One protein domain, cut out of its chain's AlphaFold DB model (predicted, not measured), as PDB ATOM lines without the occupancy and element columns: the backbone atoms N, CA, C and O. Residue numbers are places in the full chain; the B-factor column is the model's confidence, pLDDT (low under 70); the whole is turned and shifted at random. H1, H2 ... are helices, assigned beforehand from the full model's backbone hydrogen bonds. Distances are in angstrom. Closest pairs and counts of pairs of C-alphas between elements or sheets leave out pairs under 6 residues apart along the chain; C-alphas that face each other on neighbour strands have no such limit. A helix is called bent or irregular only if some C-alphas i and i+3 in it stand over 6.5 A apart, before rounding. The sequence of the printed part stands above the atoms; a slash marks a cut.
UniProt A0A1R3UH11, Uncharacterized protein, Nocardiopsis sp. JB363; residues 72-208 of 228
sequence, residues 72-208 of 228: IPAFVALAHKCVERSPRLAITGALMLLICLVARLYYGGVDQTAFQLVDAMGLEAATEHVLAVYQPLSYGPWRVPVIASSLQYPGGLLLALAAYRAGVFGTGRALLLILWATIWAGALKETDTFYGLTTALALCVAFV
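This is residues 72 to 208 of the 228 residues of an uncharacterized protein of Nocardiopsis sp. JB363 (UniProt A0A1R3UH11). One long helix, H2, makes the long axis of this elongated domain, and the chain folds back along it through short helices H3, H4 and H5 into H6. Beside the first part of H2, H1 and H6 complete an up-and-down bundle, each helix running against the one before; H7 packs on H6, and H8 on H7. The printed part has 137 residues, with eight named helices, H1 to H8 in order, and no named strand: all helix. It is only just loose, close to compact, with a radius of gyration of the C-alphas of 17.3 A and spans of 55 by 31 by 19 A.

The hub is H2, residues 87 to 121. Its residues 87 to 100 touch H6, residues 152 to 165, closest at C-alphas Gly 93 and Gly 155, 4.0 A. H1, residues 72 to 83, forms a hairpin with H2 at a shallow tilt of 9 degrees. Residues 96 to 107 of H2 touch H5, residues 141 to 150, closest at C-alphas Cys 100 and Ser 149, 4.3 A. H2 only just touches H4, residues 134 to 139, with 3 pairs of C-alphas within 8 A. Residues 114 to 118 of H2 touch H3, residues 123 to 132. H7, residues 171 to 181, forms a hairpin with H6 and touches H8, residues 193 to 208. Every O i to N i+4 pair is within hydrogen-bond range except in H5, with 4 of 6.

H2 runs 51.4 A, from C-alpha 87 at (12.857, -81.425, 194.613) to C-alpha 121 at (47.843, -66.417, 229.157). H8 measures 22.2 A and H6 19.5 A. H5 is irregular: C-alphas 142 and 145 are 8.4 A apart.

The farthest C-alphas, Arg 85 and Met 121, are 55.5 A apart. The printed part has no cut; the H7 to H8 link is long, the others tight. Residues 184 to 200 have pLDDT under 70.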
ATOM      1  N   ILE A  72      28.113 -72.057 200.674       92.88
ATOM      2  CA  ILE A  72      26.699 -71.705 200.863       92.88
ATOM      3  C   ILE A  72      26.016 -71.426 199.511       92.88
ATOM      4  O   ILE A  72      25.118 -72.188 199.134       92.88
ATOM      5  N   PRO A  73      26.429 -70.406 198.727       92.94
ATOM      6  CA  PRO A  73      25.804 -70.137 197.437       92.94
ATOM      7  C   PRO A  73      26.037 -71.270 196.428       92.94
ATOM      8  O   PRO A  73      25.177 -71.507 195.582       92.94
ATOM      9  N   ALA A  74      27.146 -72.014 196.527       91.12
ATOM     10  CA  ALA A  74      27.417 -73.149 195.645       91.12
ATOM     11  C   ALA A  74      26.392 -74.286 195.823       91.12
ATOM     12  O   ALA A  74      25.856 -74.794 194.833       91.12
ATOM     13  N   PHE A  75      26.067 -74.665 197.065       95.12
ATOM     14  CA  PHE A  75      25.049 -75.684 197.335       95.12
ATOM     15  C   PHE A  75      23.642 -75.208 196.992       95.12
ATOM     16  O   PHE A  75      22.869 -75.991 196.441       95.12
ATOM     17  N   VAL A  76      23.326 -73.933 197.233       95.31
ATOM     18  CA  VAL A  76      22.050 -73.340 196.805       95.31
ATOM     19  C   VAL A  76      21.905 -73.409 195.282       95.31
ATOM     20  O   VAL A  76      20.886 -73.885 194.782       95.31
ATOM     21  N   ALA A  77      22.937 -73.014 194.532       93.62
ATOM     22  CA  ALA A  77      22.928 -73.063 193.072       93.62
ATOM     23  C   ALA A  77      22.803 -74.499 192.532       93.62
ATOM     24  O   ALA A  77      22.055 -74.744 191.582       93.62
ATOM     25  N   LEU A  78      23.500 -75.462 193.146       93.12
ATOM     26  CA  LEU A  78      23.380 -76.874 192.785       93.12
ATOM     27  C   LEU A  78      21.965 -77.397 193.051       93.12
ATOM     28  O   LEU A  78      21.365 -78.008 192.168       93.12
ATOM     29  N   ALA A  79      21.404 -77.123 194.228       96.25
ATOM     30  CA  ALA A  79      20.054 -77.547 194.576       96.25
ATOM     31  C   ALA A  79      19.003 -76.952 193.639       96.25
ATOM     32  O   ALA A  79      18.118 -77.678 193.188       96.25
ATOM     33  N   HIS A  80      19.145 -75.677 193.275       95.62
ATOM     34  CA  HIS A  80      18.260 -75.017 192.319       95.62
ATOM     35  C   HIS A  80      18.254 -75.732 190.961       95.62
ATOM     36  O   HIS A  80      17.192 -76.030 190.430       95.62
ATOM     37  N   LYS A  81      19.424 -76.127 190.443       93.81
ATOM     38  CA  LYS A  81      19.516 -76.916 189.199       93.81
ATOM     39  C   LYS A  81      18.902 -78.315 189.308       93.81
ATOM     40  O   LYS A  81      18.547 -78.906 188.296       93.81
ATOM     41  N   CYS A  82      18.800 -78.865 190.515       95.31
ATOM     42  CA  CYS A  82      18.280 -80.214 190.738       95.31
ATOM     43  C   CYS A  82      16.780 -80.237 191.067       95.31
ATOM     44  O   CYS A  82      16.156 -81.301 190.990       95.31
ATOM     45  N   VAL A  83      16.197 -79.096 191.451       95.56
ATOM     46  CA  VAL A  83      14.853 -79.036 192.041       95.56
ATOM     47  C   VAL A  83      13.762 -79.479 191.067       95.56
ATOM     48  O   VAL A  83      12.826 -80.152 191.483       95.56
ATOM     49  N   GLU A  84      13.919 -79.201 189.769       93.75
ATOM     50  CA  GLU A  84      12.947 -79.577 188.732       93.75
ATOM     51  C   GLU A  84      12.764 -81.096 188.610       93.75
ATOM     52  O   GLU A  84      11.678 -81.583 188.303       93.75
ATOM     53  N   ARG A  85      13.830 -81.868 188.858       94.00
ATOM     54  CA  ARG A  85      13.844 -83.328 188.681       94.00
ATOM     55  C   ARG A  85      13.808 -84.102 189.989       94.00
ATOM     56  O   ARG A  85      13.431 -85.273 190.000       94.00
ATOM     57  N   SER A  86      14.267 -83.520 191.090       94.44
ATOM     58  CA  SER A  86      14.364 -84.196 192.389       94.44
ATOM     59  C   SER A  86      14.227 -83.197 193.548       94.44
ATOM     60  O   SER A  86      15.170 -83.020 194.320       94.44
ATOM     61  N   PRO A  87      13.045 -82.565 193.713       95.44
ATOM     62  CA  PRO A  87      12.857 -81.425 194.613       95.44
ATOM     63  C   PRO A  87      13.129 -81.766 196.077       95.44
ATOM     64  O   PRO A  87      13.870 -81.057 196.750       95.44
ATOM     65  N   ARG A  88      12.585 -82.889 196.568       97.31
ATOM     66  CA  ARG A  88      12.755 -83.309 197.969       97.31
ATOM     67  C   ARG A  88      14.225 -83.559 198.312       97.31
ATOM     68  O   ARG A  88      14.712 -83.039 199.305       97.31
ATOM     69  N   LEU A  89      14.943 -84.300 197.463       96.75
ATOM     70  CA  LEU A  89      16.361 -84.609 197.682       96.75
ATOM     71  C   LEU A  89      17.231 -83.346 197.629       96.75
ATOM     72  O   LEU A  89      18.086 -83.158 198.490       96.75
ATOM     73  N   ALA A  90      16.986 -82.474 196.644       96.62
ATOM     74  CA  ALA A  90      17.743 -81.242 196.463       96.62
ATOM     75  C   ALA A  90      17.564 -80.279 197.646       96.62
ATOM     76  O   ALA A  90      18.550 -79.798 198.199       96.62
ATOM     77  N   ILE A  91      16.316 -80.039 198.063       97.88
ATOM     78  CA  ILE A  91      15.993 -79.102 199.146       97.88
ATOM     79  C   ILE A  91      16.492 -79.641 200.488       97.88
ATOM     80  O   ILE A  91      17.200 -78.931 201.199       97.88
ATOM     81  N   THR A  92      16.168 -80.892 200.832       98.19
ATOM     82  CA  THR A  92      16.588 -81.477 202.114       98.19
ATOM     83  C   THR A  92      18.108 -81.599 202.195       98.19
ATOM     84  O   THR A  92      18.686 -81.224 203.213       98.19
ATOM     85  N   GLY A  93      18.763 -82.054 201.121       97.56
ATOM     86  CA  GLY A  93      20.219 -82.178 201.068       97.56
ATOM     87  C   GLY A  93      20.927 -80.836 201.239       97.56
ATOM     88  O   GLY A  93      21.824 -80.712 202.072       97.56
ATOM     89  N   ALA A  94      20.488 -79.801 200.517       97.25
ATOM     90  CA  ALA A  94      21.067 -78.469 200.651       97.25
ATOM     91  C   ALA A  94      20.808 -77.850 202.022       97.25
ATOM     92  O   ALA A  94      21.739 -77.322 202.615       97.25
ATOM     93  N   LEU A  95      19.591 -77.955 202.567       98.25
ATOM     94  CA  LEU A  95      19.286 -77.425 203.896       98.25
ATOM     95  C   LEU A  95      20.180 -78.054 204.974       98.25
ATOM     96  O   LEU A  95      20.750 -77.341 205.795       98.25
ATOM     97  N   MET A  96      20.357 -79.378 204.932       98.25
ATOM     98  CA  MET A  96      21.266 -80.100 205.827       98.25
ATOM     99  C   MET A  96      22.715 -79.609 205.704       98.25
ATOM    100  O   MET A  96      23.369 -79.363 206.716       98.25
ATOM    101  N   LEU A  97      23.207 -79.420 204.475       96.38
ATOM    102  CA  LEU A  97      24.555 -78.903 204.236       96.38
ATOM    103  C   LEU A  97      24.719 -77.454 204.703       96.38
ATOM    104  O   LEU A  97      25.752 -77.124 205.273       96.38
ATOM    105  N   LEU A  98      23.711 -76.601 204.523       96.81
ATOM    106  CA  LEU A  98      23.740 -75.222 205.015       96.81
ATOM    107  C   LEU A  98      23.810 -75.171 206.545       96.81
ATOM    108  O   LEU A  98      24.640 -74.446 207.089       96.81
ATOM    109  N   ILE A  99      23.009 -75.985 207.241       96.94
ATOM    110  CA  ILE A  99      23.062 -76.102 208.708       96.94
ATOM    111  C   ILE A  99      24.449 -76.587 209.163       96.94
ATOM    112  O   ILE A  99      25.021 -76.037 210.104       96.94
ATOM    113  N   CYS A 100      25.034 -77.562 208.460       94.75
ATOM    114  CA  CYS A 100      26.402 -78.016 208.712       94.75
ATOM    115  C   CYS A 100      27.443 -76.900 208.523       94.75
ATOM    116  O   CYS A 100      28.326 -76.736 209.365       94.75
ATOM    117  N   LEU A 101      27.349 -76.099 207.456       92.75
ATOM    118  CA  LEU A 101      28.285 -74.995 207.212       92.75
ATOM    119  C   LEU A 101      28.229 -73.939 208.323       92.75
ATOM    120  O   LEU A 101      29.274 -73.442 208.735       92.75
ATOM    121  N   VAL A 102      27.044 -73.655 208.872       93.06
ATOM    122  CA  VAL A 102      26.907 -72.782 210.050       93.06
ATOM    123  C   VAL A 102      27.612 -73.385 211.270       93.06
ATOM    124  O   VAL A 102      28.340 -72.680 211.966       93.06
ATOM    125  N   ALA A 103      27.478 -74.693 211.504       91.62
ATOM    126  CA  ALA A 103      28.202 -75.371 212.582       91.62
ATOM    127  C   ALA A 103      29.729 -75.316 212.399       91.62
ATOM    128  O   ALA A 103      30.465 -75.157 213.370       91.62
ATOM    129  N   ARG A 104      30.225 -75.374 211.156       89.00
ATOM    130  CA  ARG A 104      31.657 -75.189 210.869       89.00
ATOM    131  C   ARG A 104      32.152 -73.788 211.202       89.00
ATOM    132  O   ARG A 104      33.261 -73.658 211.704       89.00
ATOM    133  N   LEU A 105      31.344 -72.758 210.959       90.69
ATOM    134  CA  LEU A 105      31.684 -71.390 211.359       90.69
ATOM    135  C   LEU A 105      31.711 -71.240 212.886       90.69
ATOM    136  O   LEU A 105      32.588 -70.559 213.410       90.69
ATOM    137  N   TYR A 106      30.812 -71.924 213.604       90.81
ATOM    138  CA  TYR A 106      30.864 -72.000 215.068       90.81
ATOM    139  C   TYR A 106      32.189 -72.605 215.556       90.81
ATOM    140  O   TYR A 106      32.863 -71.993 216.381       90.81
ATOM    141  N   TYR A 107      32.607 -73.753 215.008       88.19
ATOM    142  CA  TYR A 107      33.915 -74.339 215.335       88.19
ATOM    143  C   TYR A 107      35.075 -73.421 214.953       88.19
ATOM    144  O   TYR A 107      36.038 -73.317 215.704       88.19
ATOM    145  N   GLY A 108      34.938 -72.674 213.854       87.75
ATOM    146  CA  GLY A 108      35.893 -71.641 213.472       87.75
ATOM    147  C   GLY A 108      36.101 -70.577 214.555       87.75
ATOM    148  O   GLY A 108      37.237 -70.203 214.841       87.75
ATOM    149  N   GLY A 109      35.012 -70.131 215.191       89.38
ATOM    150  CA  GLY A 109      35.050 -69.194 216.316       89.38
ATOM    151  C   GLY A 109      35.604 -69.803 217.607       89.38
ATOM    152  O   GLY A 109      36.298 -69.116 218.356       89.38
ATOM    153  N   VAL A 110      35.345 -71.090 217.857       89.69
ATOM    154  CA  VAL A 110      35.938 -71.819 218.989       89.69
ATOM    155  C   VAL A 110      37.460 -71.896 218.849       89.69
ATOM    156  O   VAL A 110      38.163 -71.520 219.785       89.69
ATOM    157  N   ASP A 111      37.961 -72.299 217.680       88.81
ATOM    158  CA  ASP A 111      39.399 -72.339 217.379       88.81
ATOM    159  C   ASP A 111      40.029 -70.948 217.574       88.81
ATOM    160  O   ASP A 111      41.033 -70.806 218.267       88.81
ATOM    161  N   GLN A 112      39.391 -69.896 217.037       90.69
ATOM    162  CA  GLN A 112      39.864 -68.518 217.204       90.69
ATOM    163  C   GLN A 112      39.923 -68.109 218.679       90.69
ATOM    164  O   GLN A 112      40.874 -67.455 219.096       90.69
ATOM    165  N   THR A 113      38.927 -68.491 219.480       91.31
ATOM    166  CA  THR A 113      38.908 -68.203 220.922       91.31
ATOM    167  C   THR A 113      40.073 -68.893 221.628       91.31
ATOM    168  O   THR A 113      40.736 -68.276 222.455       91.31
ATOM    169  N   ALA A 114      40.366 -70.144 221.269       90.50
ATOM    170  CA  ALA A 114      41.491 -70.885 221.824       90.50
ATOM    171  C   ALA A 114      42.843 -70.238 221.464       90.50
ATOM    172  O   ALA A 114      43.711 -70.112 222.324       90.50
ATOM    173  N   PHE A 115      42.993 -69.727 220.237       91.62
ATOM    174  CA  PHE A 115      44.169 -68.948 219.835       91.62
ATOM    175  C   PHE A 115      44.315 -67.647 220.631       91.62
ATOM    176  O   PHE A 115      45.399 -67.335 221.109       91.62
ATOM    177  N   GLN A 116      43.219 -66.918 220.864       93.75
ATOM    178  CA  GLN A 116      43.258 -65.707 221.694       93.75
ATOM    179  C   GLN A 116      43.622 -65.999 223.160       93.75
ATOM    180  O   GLN A 116      44.221 -65.153 223.820       93.75
ATOM    181  N   LEU A 117      43.301 -67.190 223.681       93.69
ATOM    182  CA  LEU A 117      43.769 -67.607 225.005       93.69
ATOM    183  C   LEU A 117      45.289 -67.792 225.024       93.69
ATOM    184  O   LEU A 117      45.925 -67.355 225.978       93.69
ATOM    185  N   VAL A 118      45.891 -68.357 223.970       94.88
ATOM    186  CA  VAL A 118      47.360 -68.467 223.869       94.88
ATOM    187  C   VAL A 118      48.017 -67.090 223.978       94.88
ATOM    188  O   VAL A 118      48.975 -66.941 224.732       94.88
ATOM    189  N   ASP A 119      47.466 -66.072 223.312       94.56
ATOM    190  CA  ASP A 119      47.990 -64.702 223.395       94.56
ATOM    191  C   ASP A 119      47.806 -64.075 224.790       94.56
ATOM    192  O   ASP A 119      48.648 -63.302 225.245       94.56
ATOM    193  N   ALA A 120      46.709 -64.396 225.481       96.19
ATOM    194  CA  ALA A 120      46.348 -63.776 226.756       96.19
ATOM    195  C   ALA A 120      47.058 -64.381 227.979       96.19
ATOM    196  O   ALA A 120      47.356 -63.654 228.927       96.19
ATOM    197  N   MET A 121      47.288 -65.697 227.995       96.19
ATOM    198  CA  MET A 121      47.843 -66.417 229.157       96.19
ATOM    199  C   MET A 121      49.057 -67.299 228.837       96.19
ATOM    200  O   MET A 121      49.618 -67.905 229.746       96.19
ATOM    201  N   GLY A 122      49.499 -67.341 227.579       93.69
ATOM    202  CA  GLY A 122      50.602 -68.189 227.126       93.69
ATOM    203  C   GLY A 122      50.154 -69.603 226.745       93.69
ATOM    204  O   GLY A 122      49.086 -70.069 227.140       93.69
ATOM    205  N   LEU A 123      50.989 -70.295 225.962       91.50
ATOM    206  CA  LEU A 123      50.672 -71.597 225.358       91.50
ATOM    207  C   LEU A 123      50.312 -72.676 226.387       91.50
ATOM    208  O   LEU A 123      49.312 -73.370 226.214       91.50
ATOM    209  N   GLU A 124      51.117 -72.826 227.436       90.81
ATOM    210  CA  GLU A 124      50.957 -73.903 228.420       90.81
ATOM    211  C   GLU A 124      49.653 -73.744 229.214       90.81
ATOM    212  O   GLU A 124      48.795 -74.627 229.181       90.81
ATOM    213  N   ALA A 125      49.436 -72.563 229.807       91.44
ATOM    214  CA  ALA A 125      48.213 -72.250 230.547       91.44
ATOM    215  C   ALA A 125      46.959 -72.288 229.655       91.44
ATOM    216  O   ALA A 125      45.912 -72.789 230.073       91.44
ATOM    217  N   ALA A 126      47.052 -71.808 228.410       91.75
ATOM    218  CA  ALA A 126      45.944 -71.881 227.461       91.75
ATOM    219  C   ALA A 126      45.609 -73.329 227.087       91.75
ATOM    220  O   ALA A 126      44.434 -73.681 227.018       91.75
ATOM    221  N   THR A 127      46.620 -74.177 226.881       89.88
ATOM    222  CA  THR A 127      46.427 -75.595 226.549       89.88
ATOM    223  C   THR A 127      45.761 -76.335 227.701       89.88
ATOM    224  O   THR A 127      44.758 -77.016 227.484       89.88
ATOM    225  N   GLU A 128      46.251 -76.153 228.930       90.88
ATOM    226  CA  GLU A 128      45.640 -76.737 230.128       90.88
ATOM    227  C   GLU A 128      44.177 -76.295 230.269       90.88
ATOM    228  O   GLU A 128      43.280 -77.128 230.432       90.88
ATOM    229  N   HIS A 129      43.914 -74.993 230.121       91.50
ATOM    230  CA  HIS A 129      42.567 -74.448 230.228       91.50
ATOM    231  C   HIS A 129      41.631 -75.012 229.153       91.50
ATOM    232  O   HIS A 129      40.539 -75.489 229.469       91.50
ATOM    233  N   VAL A 130      42.054 -74.998 227.885       89.50
ATOM    234  CA  VAL A 130      41.271 -75.503 226.749       89.50
ATOM    235  C   VAL A 130      40.968 -76.985 226.911       89.50
ATOM    236  O   VAL A 130      39.832 -77.380 226.659       89.50
ATOM    237  N   LEU A 131      41.925 -77.801 227.359       88.56
ATOM    238  CA  LEU A 131      41.699 -79.223 227.620       88.56
ATOM    239  C   LEU A 131      40.709 -79.438 228.771       88.56
ATOM    240  O   LEU A 131      39.804 -80.266 228.645       88.56
ATOM    241  N   ALA A 132      40.810 -78.652 229.847       89.50
ATOM    242  CA  ALA A 132      39.898 -78.731 230.988       89.50
ATOM    243  C   ALA A 132      38.441 -78.418 230.604       89.50
ATOM    244  O   ALA A 132      37.512 -79.055 231.106       89.50
ATOM    245  N   VAL A 133      38.223 -77.474 229.681       87.81
ATOM    246  CA  VAL A 133      36.881 -77.084 229.203       87.81
ATOM    247  C   VAL A 133      36.562 -77.597 227.797       87.81
ATOM    248  O   VAL A 133      35.585 -77.167 227.182       87.81
ATOM    249  N   TYR A 134      37.333 -78.554 227.279       83.00
ATOM    250  CA  TYR A 134      37.250 -78.960 225.877       83.00
ATOM    251  C   TYR A 134      35.865 -79.477 225.498       83.00
ATOM    252  O   TYR A 134      35.333 -79.138 224.446       83.00
ATOM    253  N   GLN A 135      35.255 -80.297 226.354       82.62
ATOM    254  CA  GLN A 135      33.958 -80.907 226.075       82.62
ATOM    255  C   GLN A 135      32.825 -79.869 225.974       82.62
ATOM    256  O   GLN A 135      32.089 -79.920 224.980       82.62
ATOM    257  N   PRO A 136      32.649 -78.933 226.930       83.31
ATOM    258  CA  PRO A 136      31.649 -77.876 226.789       83.31
ATOM    259  C   PRO A 136      31.977 -76.887 225.661       83.31
ATOM    260  O   PRO A 136      31.056 -76.449 224.972       83.31
ATOM    261  N   LEU A 137      33.257 -76.596 225.412       80.62
ATOM    262  CA  LEU A 137      33.692 -75.690 224.346       80.62
ATOM    263  C   LEU A 137      33.454 -76.285 222.944       80.62
ATOM    264  O   LEU A 137      32.882 -75.640 222.069       80.62
ATOM    265  N   SER A 138      33.836 -77.547 222.743       75.31
ATOM    266  CA  SER A 138      33.816 -78.224 221.442       75.31
ATOM    267  C   SER A 138      32.471 -78.844 221.094       75.31
ATOM    268  O   SER A 138      32.172 -79.041 219.918       75.31
ATOM    269  N   TYR A 139      31.649 -79.211 222.080       82.62
ATOM    270  CA  TYR A 139      30.310 -79.739 221.795       82.62
ATOM    271  C   TYR A 139      29.244 -78.652 221.842       82.62
ATOM    272  O   TYR A 139      28.207 -78.818 221.203       82.62
ATOM    273  N   GLY A 140      29.509 -77.532 222.514       81.50
ATOM    274  CA  GLY A 140      28.577 -76.423 222.632       81.50
ATOM    275  C   GLY A 140      27.300 -76.777 223.411       81.50
ATOM    276  O   GLY A 140      27.140 -77.899 223.915       81.50
ATOM    277  N   PRO A 141      26.358 -75.825 223.514       82.06
ATOM    278  CA  PRO A 141      25.128 -76.011 224.273       82.06
ATOM    279  C   PRO A 141      24.307 -77.165 223.692       82.06
ATOM    280  O   PRO A 141      24.020 -77.207 222.494       82.06
ATOM    281  N   TRP A 142      23.963 -78.129 224.550       83.62
ATOM    282  CA  TRP A 142      23.173 -79.320 224.207       83.62
ATOM    283  C   TRP A 142      23.664 -80.097 222.972       83.62
ATOM    284  O   TRP A 142      22.875 -80.768 222.310       83.62
ATOM    285  N   ARG A 143      24.964 -80.030 222.650       87.50
ATOM    286  CA  ARG A 143      25.565 -80.699 221.478       87.50
ATOM    287  C   ARG A 143      24.965 -80.266 220.133       87.50
ATOM    288  O   ARG A 143      25.138 -80.970 219.137       87.50
ATOM    289  N   VAL A 144      24.291 -79.114 220.075       90.12
ATOM    290  CA  VAL A 144      23.660 -78.595 218.849       90.12
ATOM    291  C   VAL A 144      24.669 -78.467 217.697       90.12
ATOM    292  O   VAL A 144      24.377 -79.000 216.626       90.12
ATOM    293  N   PRO A 145      25.871 -77.881 217.884       90.06
ATOM    294  CA  PRO A 145      26.901 -77.848 216.841       90.06
ATOM    295  C   PRO A 145      27.305 -79.232 216.323       90.06
ATOM    296  O   PRO A 145      27.495 -79.407 215.123       90.06
ATOM    297  N   VAL A 146      27.374 -80.236 217.204       89.38
ATOM    298  CA  VAL A 146      27.758 -81.609 216.833       89.38
ATOM    299  C   VAL A 146      26.705 -82.238 215.927       89.38
ATOM    300  O   VAL A 146      27.035 -82.819 214.894       89.38
ATOM    301  N   ILE A 147      25.429 -82.102 216.295       92.38
ATOM    302  CA  ILE A 147      24.309 -82.609 215.495       92.38
ATOM    303  C   ILE A 147      24.232 -81.852 214.167       92.38
ATOM    304  O   ILE A 147      24.114 -82.467 213.114       92.38
ATOM    305  N   ALA A 148      24.347 -80.525 214.194       93.56
ATOM    306  CA  ALA A 148      24.329 -79.700 212.993       93.56
ATOM    307  C   ALA A 148      25.478 -80.060 212.035       93.56
ATOM    308  O   ALA A 148      25.258 -80.205 210.834       93.56
ATOM    309  N   SER A 149      26.684 -80.287 212.558       90.88
ATOM    310  CA  SER A 149      27.834 -80.714 211.763       90.88
ATOM    311  C   SER A 149      27.646 -82.111 211.168       90.88
ATOM    312  O   SER A 149      28.070 -82.344 210.038       90.88
ATOM    313  N   SER A 150      27.000 -83.041 211.880       92.12
ATOM    314  CA  SER A 150      26.775 -84.404 211.380       92.12
ATOM    315  C   SER A 150      25.764 -84.468 210.231       92.12
ATOM    316  O   SER A 150      25.771 -85.434 209.471       92.12
ATOM    317  N   LEU A 151      24.962 -83.418 210.016       95.31
ATOM    318  CA  LEU A 151      24.077 -83.313 208.851       95.31
ATOM    319  C   LEU A 151      24.830 -83.296 207.515       95.31
ATOM    320  O   LEU A 151      24.215 -83.528 206.475       95.31
ATOM    321  N   GLN A 152      26.151 -83.091 207.524       94.19
ATOM    322  CA  GLN A 152      26.988 -83.202 206.334       94.19
ATOM    323  C   GLN A 152      26.846 -84.549 205.627       94.19
ATOM    324  O   GLN A 152      26.724 -84.576 204.404       94.19
ATOM    325  N   TYR A 153      26.836 -85.653 206.381       93.69
ATOM    326  CA  TYR A 153      26.817 -87.001 205.813       93.69
ATOM    327  C   TYR A 153      25.513 -87.284 205.046       93.69
ATOM    328  O   TYR A 153      25.577 -87.542 203.839       93.69
ATOM    329  N   PRO A 154      24.318 -87.192 205.674       96.62
ATOM    330  CA  PRO A 154      23.071 -87.369 204.942       96.62
ATOM    331  C   PRO A 154      22.840 -86.242 203.927       96.62
ATOM    332  O   PRO A 154      22.370 -86.514 202.826       96.62
ATOM    333  N   GLY A 155      23.212 -84.996 204.239       96.31
ATOM    334  CA  GLY A 155      23.024 -83.855 203.344       96.31
ATOM    335  C   GLY A 155      23.803 -83.994 202.036       96.31
ATOM    336  O   GLY A 155      23.239 -83.830 200.951       96.31
ATOM    337  N   GLY A 156      25.078 -84.374 202.130       95.62
ATOM    338  CA  GLY A 156      25.943 -84.634 200.986       95.62
ATOM    339  C   GLY A 156      25.450 -85.798 200.133       95.62
ATOM    340  O   GLY A 156      25.387 -85.670 198.911       95.62
ATOM    341  N   LEU A 157      25.015 -86.895 200.763       96.69
ATOM    342  CA  LEU A 157      24.435 -88.040 200.061       96.69
ATOM    343  C   LEU A 157      23.155 -87.662 199.300       96.69
ATOM    344  O   LEU A 157      23.024 -87.974 198.115       96.69
ATOM    345  N   LEU A 158      22.219 -86.973 199.959       97.94
ATOM    346  CA  LEU A 158      20.948 -86.565 199.356       97.94
ATOM    347  C   LEU A 158      21.163 -85.596 198.190       97.94
ATOM    348  O   LEU A 158      20.561 -85.778 197.129       97.94
ATOM    349  N   LEU A 159      22.042 -84.602 198.353       97.00
ATOM    350  CA  LEU A 159      22.324 -83.631 197.298       97.00
ATOM    351  C   LEU A 159      23.090 -84.266 196.127       97.00
ATOM    352  O   LEU A 159      22.787 -83.965 194.972       97.00
ATOM    353  N   ALA A 160      24.017 -85.193 196.392       96.19
ATOM    354  CA  ALA A 160      24.699 -85.962 195.349       96.19
ATOM    355  C   ALA A 160      23.717 -86.822 194.542       96.19
ATOM    356  O   ALA A 160      23.769 -86.829 193.311       96.19
ATOM    357  N   LEU A 161      22.780 -87.492 195.217       96.81
ATOM    358  CA  LEU A 161      21.738 -88.273 194.558       96.81
ATOM    359  C   LEU A 161      20.795 -87.382 193.739       96.81
ATOM    360  O   LEU A 161      20.431 -87.748 192.622       96.81
ATOM    361  N   ALA A 162      20.429 -86.203 194.252       96.56
ATOM    362  CA  ALA A 162      19.637 -85.223 193.509       96.56
ATOM    363  C   ALA A 162      20.357 -84.774 192.229       96.56
ATOM    364  O   ALA A 162      19.761 -84.797 191.152       96.56
ATOM    365  N   ALA A 163      21.645 -84.434 192.333       94.75
ATOM    366  CA  ALA A 163      22.471 -83.997 191.209       94.75
ATOM    367  C   ALA A 163      22.671 -85.089 190.156       94.75
ATOM    368  O   ALA A 163      22.633 -84.797 188.959       94.75
ATOM    369  N   TYR A 164      22.829 -86.342 190.591       95.56
ATOM    370  CA  TYR A 164      22.896 -87.501 189.706       95.56
ATOM    371  C   TYR A 164      21.572 -87.724 188.963       95.56
ATOM    372  O   TYR A 164      21.550 -87.825 187.738       95.56
ATOM    373  N   ARG A 165      20.441 -87.723 189.682       94.56
ATOM    374  CA  ARG A 165      19.103 -87.924 189.095       94.56
ATOM    375  C   ARG A 165      18.673 -86.796 188.163       94.56
ATOM    376  O   ARG A 165      17.934 -87.042 187.213       94.56
ATOM    377  N   ALA A 166      19.108 -85.572 188.438       92.88
ATOM    378  CA  ALA A 166      18.851 -84.415 187.592       92.88
ATOM    379  C   ALA A 166      19.767 -84.354 186.355       92.88
ATOM    380  O   ALA A 166      19.579 -83.481 185.514       92.88
ATOM    381  N   GLY A 167      20.761 -85.244 186.237       90.81
ATOM    382  CA  GLY A 167      21.743 -85.223 185.147       90.81
ATOM    383  C   GLY A 167      22.734 -84.056 185.224       90.81
ATOM    384  O   GLY A 167      23.493 -83.831 184.285       90.81
ATOM    385  N   VAL A 168      22.752 -83.315 186.337       91.38
ATOM    386  CA  VAL A 168      23.688 -82.204 186.569       91.38
ATOM    387  C   VAL A 168      25.095 -82.753 186.813       91.38
ATOM    388  O   VAL A 168      26.080 -82.229 186.285       91.38
ATOM    389  N   PHE A 169      25.193 -83.833 187.594       89.56
ATOM    390  CA  PHE A 169      26.428 -84.565 187.861       89.56
ATOM    391  C   PHE A 169      26.381 -85.960 187.231       89.56
ATOM    392  O   PHE A 169      25.388 -86.669 187.340       89.56
ATOM    393  N   GLY A 170      27.495 -86.385 186.627       90.00
ATOM    394  CA  GLY A 170      27.741 -87.804 186.355       90.00
ATOM    395  C   GLY A 170      28.196 -88.544 187.619       90.00
ATOM    396  O   GLY A 170      28.545 -87.911 188.619       90.00
ATOM    397  N   THR A 171      28.263 -89.878 187.560       90.75
ATOM    398  CA  THR A 171      28.608 -90.753 188.700       90.75
ATOM    399  C   THR A 171      29.874 -90.310 189.432       90.75
ATOM    400  O   THR A 171      29.860 -90.173 190.651       90.75
ATOM    401  N   GLY A 172      30.948 -89.992 188.698       89.50
ATOM    402  CA  GLY A 172      32.208 -89.551 189.305       89.50
ATOM    403  C   GLY A 172      32.058 -88.294 190.169       89.50
ATOM    404  O   GLY A 172      32.552 -88.258 191.288       89.50
ATOM    405  N   ARG A 173      31.315 -87.277 189.710       87.69
ATOM    406  CA  ARG A 173      31.122 -86.030 190.477       87.69
ATOM    407  C   ARG A 173      30.216 -86.221 191.688       87.69
ATOM    408  O   ARG A 173      30.448 -85.596 192.715       87.69
ATOM    409  N   ALA A 174      29.219 -87.098 191.579       90.62
ATOM    410  CA  ALA A 174      28.397 -87.475 192.723       90.62
ATOM    411  C   ALA A 174      29.249 -88.156 193.810       90.62
ATOM    412  O   ALA A 174      29.140 -87.794 194.979       90.62
ATOM    413  N   LEU A 175      30.159 -89.058 193.423       91.00
ATOM    414  CA  LEU A 175      31.098 -89.692 194.354       91.00
ATOM    415  C   LEU A 175      32.070 -88.687 194.983       91.00
ATOM    416  O   LEU A 175      32.308 -88.763 196.183       91.00
ATOM    417  N   LEU A 176      32.581 -87.714 194.220       88.94
ATOM    418  CA  LEU A 176      33.436 -86.651 194.767       88.94
ATOM    419  C   LEU A 176      32.703 -85.786 195.803       88.94
ATOM    420  O   LEU A 176      33.298 -85.412 196.811       88.94
ATOM    421  N   LEU A 177      31.415 -85.491 195.591       89.75
ATOM    422  CA  LEU A 177      30.612 -84.761 196.576       89.75
ATOM    423  C   LEU A 177      30.385 -85.587 197.850       89.75
ATOM    424  O   LEU A 177      30.472 -85.042 198.947       89.75
ATOM    425  N   ILE A 178      30.139 -86.893 197.716       91.38
ATOM    426  CA  ILE A 178      30.016 -87.807 198.862       91.38
ATOM    427  C   ILE A 178      31.346 -87.898 199.620       91.38
ATOM    428  O   ILE A 178      31.347 -87.810 200.841       91.38
ATOM    429  N   LEU A 179      32.473 -88.000 198.913       87.75
ATOM    430  CA  LEU A 179      33.807 -88.012 199.517       87.75
ATOM    431  C   LEU A 179      34.103 -86.709 200.273       87.75
ATOM    432  O   LEU A 179      34.644 -86.726 201.370       87.75
ATOM    433  N   TRP A 180      33.710 -85.555 199.735       86.88
ATOM    434  CA  TRP A 180      33.800 -84.308 200.494       86.88
ATOM    435  C   TRP A 180      32.869 -84.312 201.718       86.88
ATOM    436  O   TRP A 180      33.206 -83.786 202.781       86.88
ATOM    437  N   ALA A 181      31.694 -84.932 201.612       87.69
ATOM    438  CA  ALA A 181      30.750 -85.036 202.717       87.69
ATOM    439  C   ALA A 181      31.275 -85.888 203.889       87.69
ATOM    440  O   ALA A 181      30.731 -85.788 204.985       87.69
ATOM    441  N   THR A 182      32.351 -86.661 203.695       84.50
ATOM    442  CA  THR A 182      33.022 -87.423 204.757       84.50
ATOM    443  C   THR A 182      34.178 -86.674 205.423       84.50
ATOM    444  O   THR A 182      34.849 -87.249 206.281       84.50
ATOM    445  N   ILE A 183      34.435 -85.405 205.073       78.50
ATOM    446  CA  ILE A 183      35.384 -84.572 205.826       78.50
ATOM    447  C   ILE A 183      34.879 -84.424 207.258       78.50
ATOM    448  O   ILE A 183      33.807 -83.854 207.478       78.50
ATOM    449  N   TRP A 184      35.680 -84.898 208.209       67.50
ATOM    450  CA  TRP A 184      35.429 -84.714 209.630       67.50
ATOM    451  C   TRP A 184      35.510 -83.233 210.001       67.50
ATOM    452  O   TRP A 184      36.393 -82.513 209.550       67.50
ATOM    453  N   ALA A 185      34.572 -82.775 210.825       65.31
ATOM    454  CA  ALA A 185      34.538 -81.410 211.327       65.31
ATOM    455  C   ALA A 185      34.360 -81.420 212.850       65.31
ATOM    456  O   ALA A 185      33.606 -82.226 213.401       65.31
ATOM    457  N   GLY A 186      35.085 -80.538 213.531       61.59
ATOM    458  CA  GLY A 186      35.028 -80.329 214.973       61.59
ATOM    459  C   GLY A 186      36.006 -79.236 215.392       61.59
ATOM    460  O   GLY A 186      36.921 -78.918 214.636       61.59
ATOM    461  N   ALA A 187      35.791 -78.667 216.577       59.56
ATOM    462  CA  ALA A 187      36.715 -77.703 217.164       59.56
ATOM    463  C   ALA A 187      38.059 -78.363 217.476       59.56
ATOM    464  O   ALA A 187      38.086 -79.495 217.964       59.56
ATOM    465  N   LEU A 188      39.142 -77.642 217.194       55.53
ATOM    466  CA  LEU A 188      40.522 -78.032 217.466       55.53
ATOM    467  C   LEU A 188      40.887 -79.430 216.931       55.53
ATOM    468  O   LEU A 188      41.683 -80.165 217.519       55.53
ATOM    469  N   LYS A 189      40.242 -79.833 215.830       64.75
ATOM    470  CA  LYS A 189      40.528 -81.090 215.142       64.75
ATOM    471  C   LYS A 189      41.388 -80.825 213.925       64.75
ATOM    472  O   LYS A 189      41.085 -79.951 213.113       64.75
ATOM    473  N   GLU A 190      42.453 -81.600 213.819       55.91
ATOM    474  CA  GLU A 190      43.245 -81.715 212.606       55.91
ATOM    475  C   GLU A 190      42.550 -82.641 211.606       55.91
ATOM    476  O   GLU A 190      41.809 -83.563 211.968       55.91
ATOM    477  N   THR A 191      42.796 -82.379 210.329       53.88
ATOM    478  CA  THR A 191      42.505 -83.334 209.259       53.88
ATOM    479  C   THR A 191      43.827 -83.600 208.580       53.88
ATOM    480  O   THR A 191      44.417 -82.654 208.076       53.88
ATOM    481  N   ASP A 192      44.245 -84.868 208.546       54.94
ATOM    482  CA  ASP A 192      45.443 -85.321 207.831       54.94
ATOM    483  C   ASP A 192      45.575 -84.593 206.481       54.94
ATOM    484  O   ASP A 192      44.610 -84.553 205.701       54.94
ATOM    485  N   THR A 193      46.751 -84.011 206.221       54.31
ATOM    486  CA  THR A 193      47.090 -83.221 205.029       54.31
ATOM    487  C   THR A 193      46.585 -83.868 203.750       54.31
ATOM    488  O   THR A 193      46.012 -83.212 202.872       54.31
ATOM    489  N   PHE A 194      46.784 -85.181 203.632       54.47
ATOM    490  CA  PHE A 194      46.432 -85.938 202.447       54.47
ATOM    491  C   PHE A 194      44.914 -86.012 202.290       54.47
ATOM    492  O   PHE A 194      44.377 -85.784 201.202       54.47
ATOM    493  N   TYR A 195      44.197 -86.255 203.382       61.88
ATOM    494  CA  TYR A 195      42.742 -86.332 203.382       61.88
ATOM    495  C   TYR A 195      42.084 -84.955 203.190       61.88
ATOM    496  O   TYR A 195      41.151 -84.814 202.396       61.88
ATOM    497  N   GLY A 196      42.601 -83.906 203.832       60.09
ATOM    498  CA  GLY A 196      42.127 -82.532 203.655       60.09
ATOM    499  C   GLY A 196      42.332 -82.020 202.226       60.09
ATOM    500  O   GLY A 196      41.408 -81.491 201.601       60.09
ATOM    501  N   LEU A 197      43.519 -82.238 201.653       65.06
ATOM    502  CA  LEU A 197      43.829 -81.809 200.290       65.06
ATOM    503  C   LEU A 197      42.997 -82.564 199.249       65.06
ATOM    504  O   LEU A 197      42.423 -81.944 198.349       65.06
ATOM    505  N   THR A 198      42.909 -83.890 199.361       67.44
ATOM    506  CA  THR A 198      42.163 -84.720 198.402       67.44
ATOM    507  C   THR A 198      40.679 -84.374 198.385       67.44
ATOM    508  O   THR A 198      40.090 -84.233 197.312       67.44
ATOM    509  N   THR A 199      40.075 -84.157 199.550       66.62
ATOM    510  CA  THR A 199      38.652 -83.825 199.668       66.62
ATOM    511  C   THR A 199      38.339 -82.384 199.234       66.62
ATOM    512  O   THR A 199      37.314 -82.149 198.585       66.62
ATOM    513  N   ALA A 200      39.232 -81.420 199.478       69.25
ATOM    514  CA  ALA A 200      39.105 -80.064 198.937       69.25
ATOM    515  C   ALA A 200      39.236 -80.036 197.405       69.25
ATOM    516  O   ALA A 200      38.441 -79.387 196.718       69.25
ATOM    517  N   LEU A 201      40.196 -80.780 196.847       72.12
ATOM    518  CA  LEU A 201      40.355 -80.925 195.398       72.12
ATOM    519  C   LEU A 201      39.146 -81.619 194.763       72.12
ATOM    520  O   LEU A 201      38.668 -81.166 193.722       72.12
ATOM    521  N   ALA A 202      38.613 -82.664 195.400       72.81
ATOM    522  CA  ALA A 202      37.408 -83.359 194.957       72.81
ATOM    523  C   ALA A 202      36.226 -82.393 194.798       72.81
ATOM    524  O   ALA A 202      35.547 -82.396 193.767       72.81
ATOM    525  N   LEU A 203      36.033 -81.510 195.778       74.88
ATOM    526  CA  LEU A 203      34.987 -80.497 195.747       74.88
ATOM    527  C   LEU A 203      35.212 -79.471 194.633       74.88
ATOM    528  O   LEU A 203      34.294 -79.174 193.870       74.88
ATOM    529  N   CYS A 204      36.442 -78.979 194.475       76.56
ATOM    530  CA  CYS A 204      36.782 -78.064 193.386       76.56
ATOM    531  C   CYS A 204      36.456 -78.689 192.023       76.56
ATOM    532  O   CYS A 204      35.769 -78.083 191.203       76.56
ATOM    533  N   VAL A 205      36.879 -79.934 191.795       74.94
ATOM    534  CA  VAL A 205      36.627 -80.667 190.546       74.94
ATOM    535  C   VAL A 205      35.131 -80.903 190.315       74.94
ATOM    536  O   VAL A 205      34.670 -80.815 189.172       74.94
ATOM    537  N   ALA A 206      34.353 -81.155 191.371       72.94
ATOM    538  CA  ALA A 206      32.905 -81.311 191.269       72.94
ATOM    539  C   ALA A 206      32.204 -80.012 190.821       72.94
ATOM    540  O   ALA A 206      31.291 -80.070 189.994       72.94
ATOM    541  N   PHE A 207      32.655 -78.847 191.307       72.88
ATOM    542  CA  PHE A 207      32.002 -77.550 191.075       72.88
ATOM    543  C   PHE A 207      32.536 -76.734 189.880       72.88
ATOM    544  O   PHE A 207      31.776 -75.947 189.314       72.88
ATOM    545  N   VAL A 208      33.775 -76.952 189.412       75.75
ATOM    546  CA  VAL A 208      34.372 -76.286 188.220       75.75
ATOM    547  C   VAL A 208      33.436 -76.177 186.992       75.75
ATOM    548  O   VAL A 208      33.382 -75.114 186.370       75.75
TER     549      VAL A 208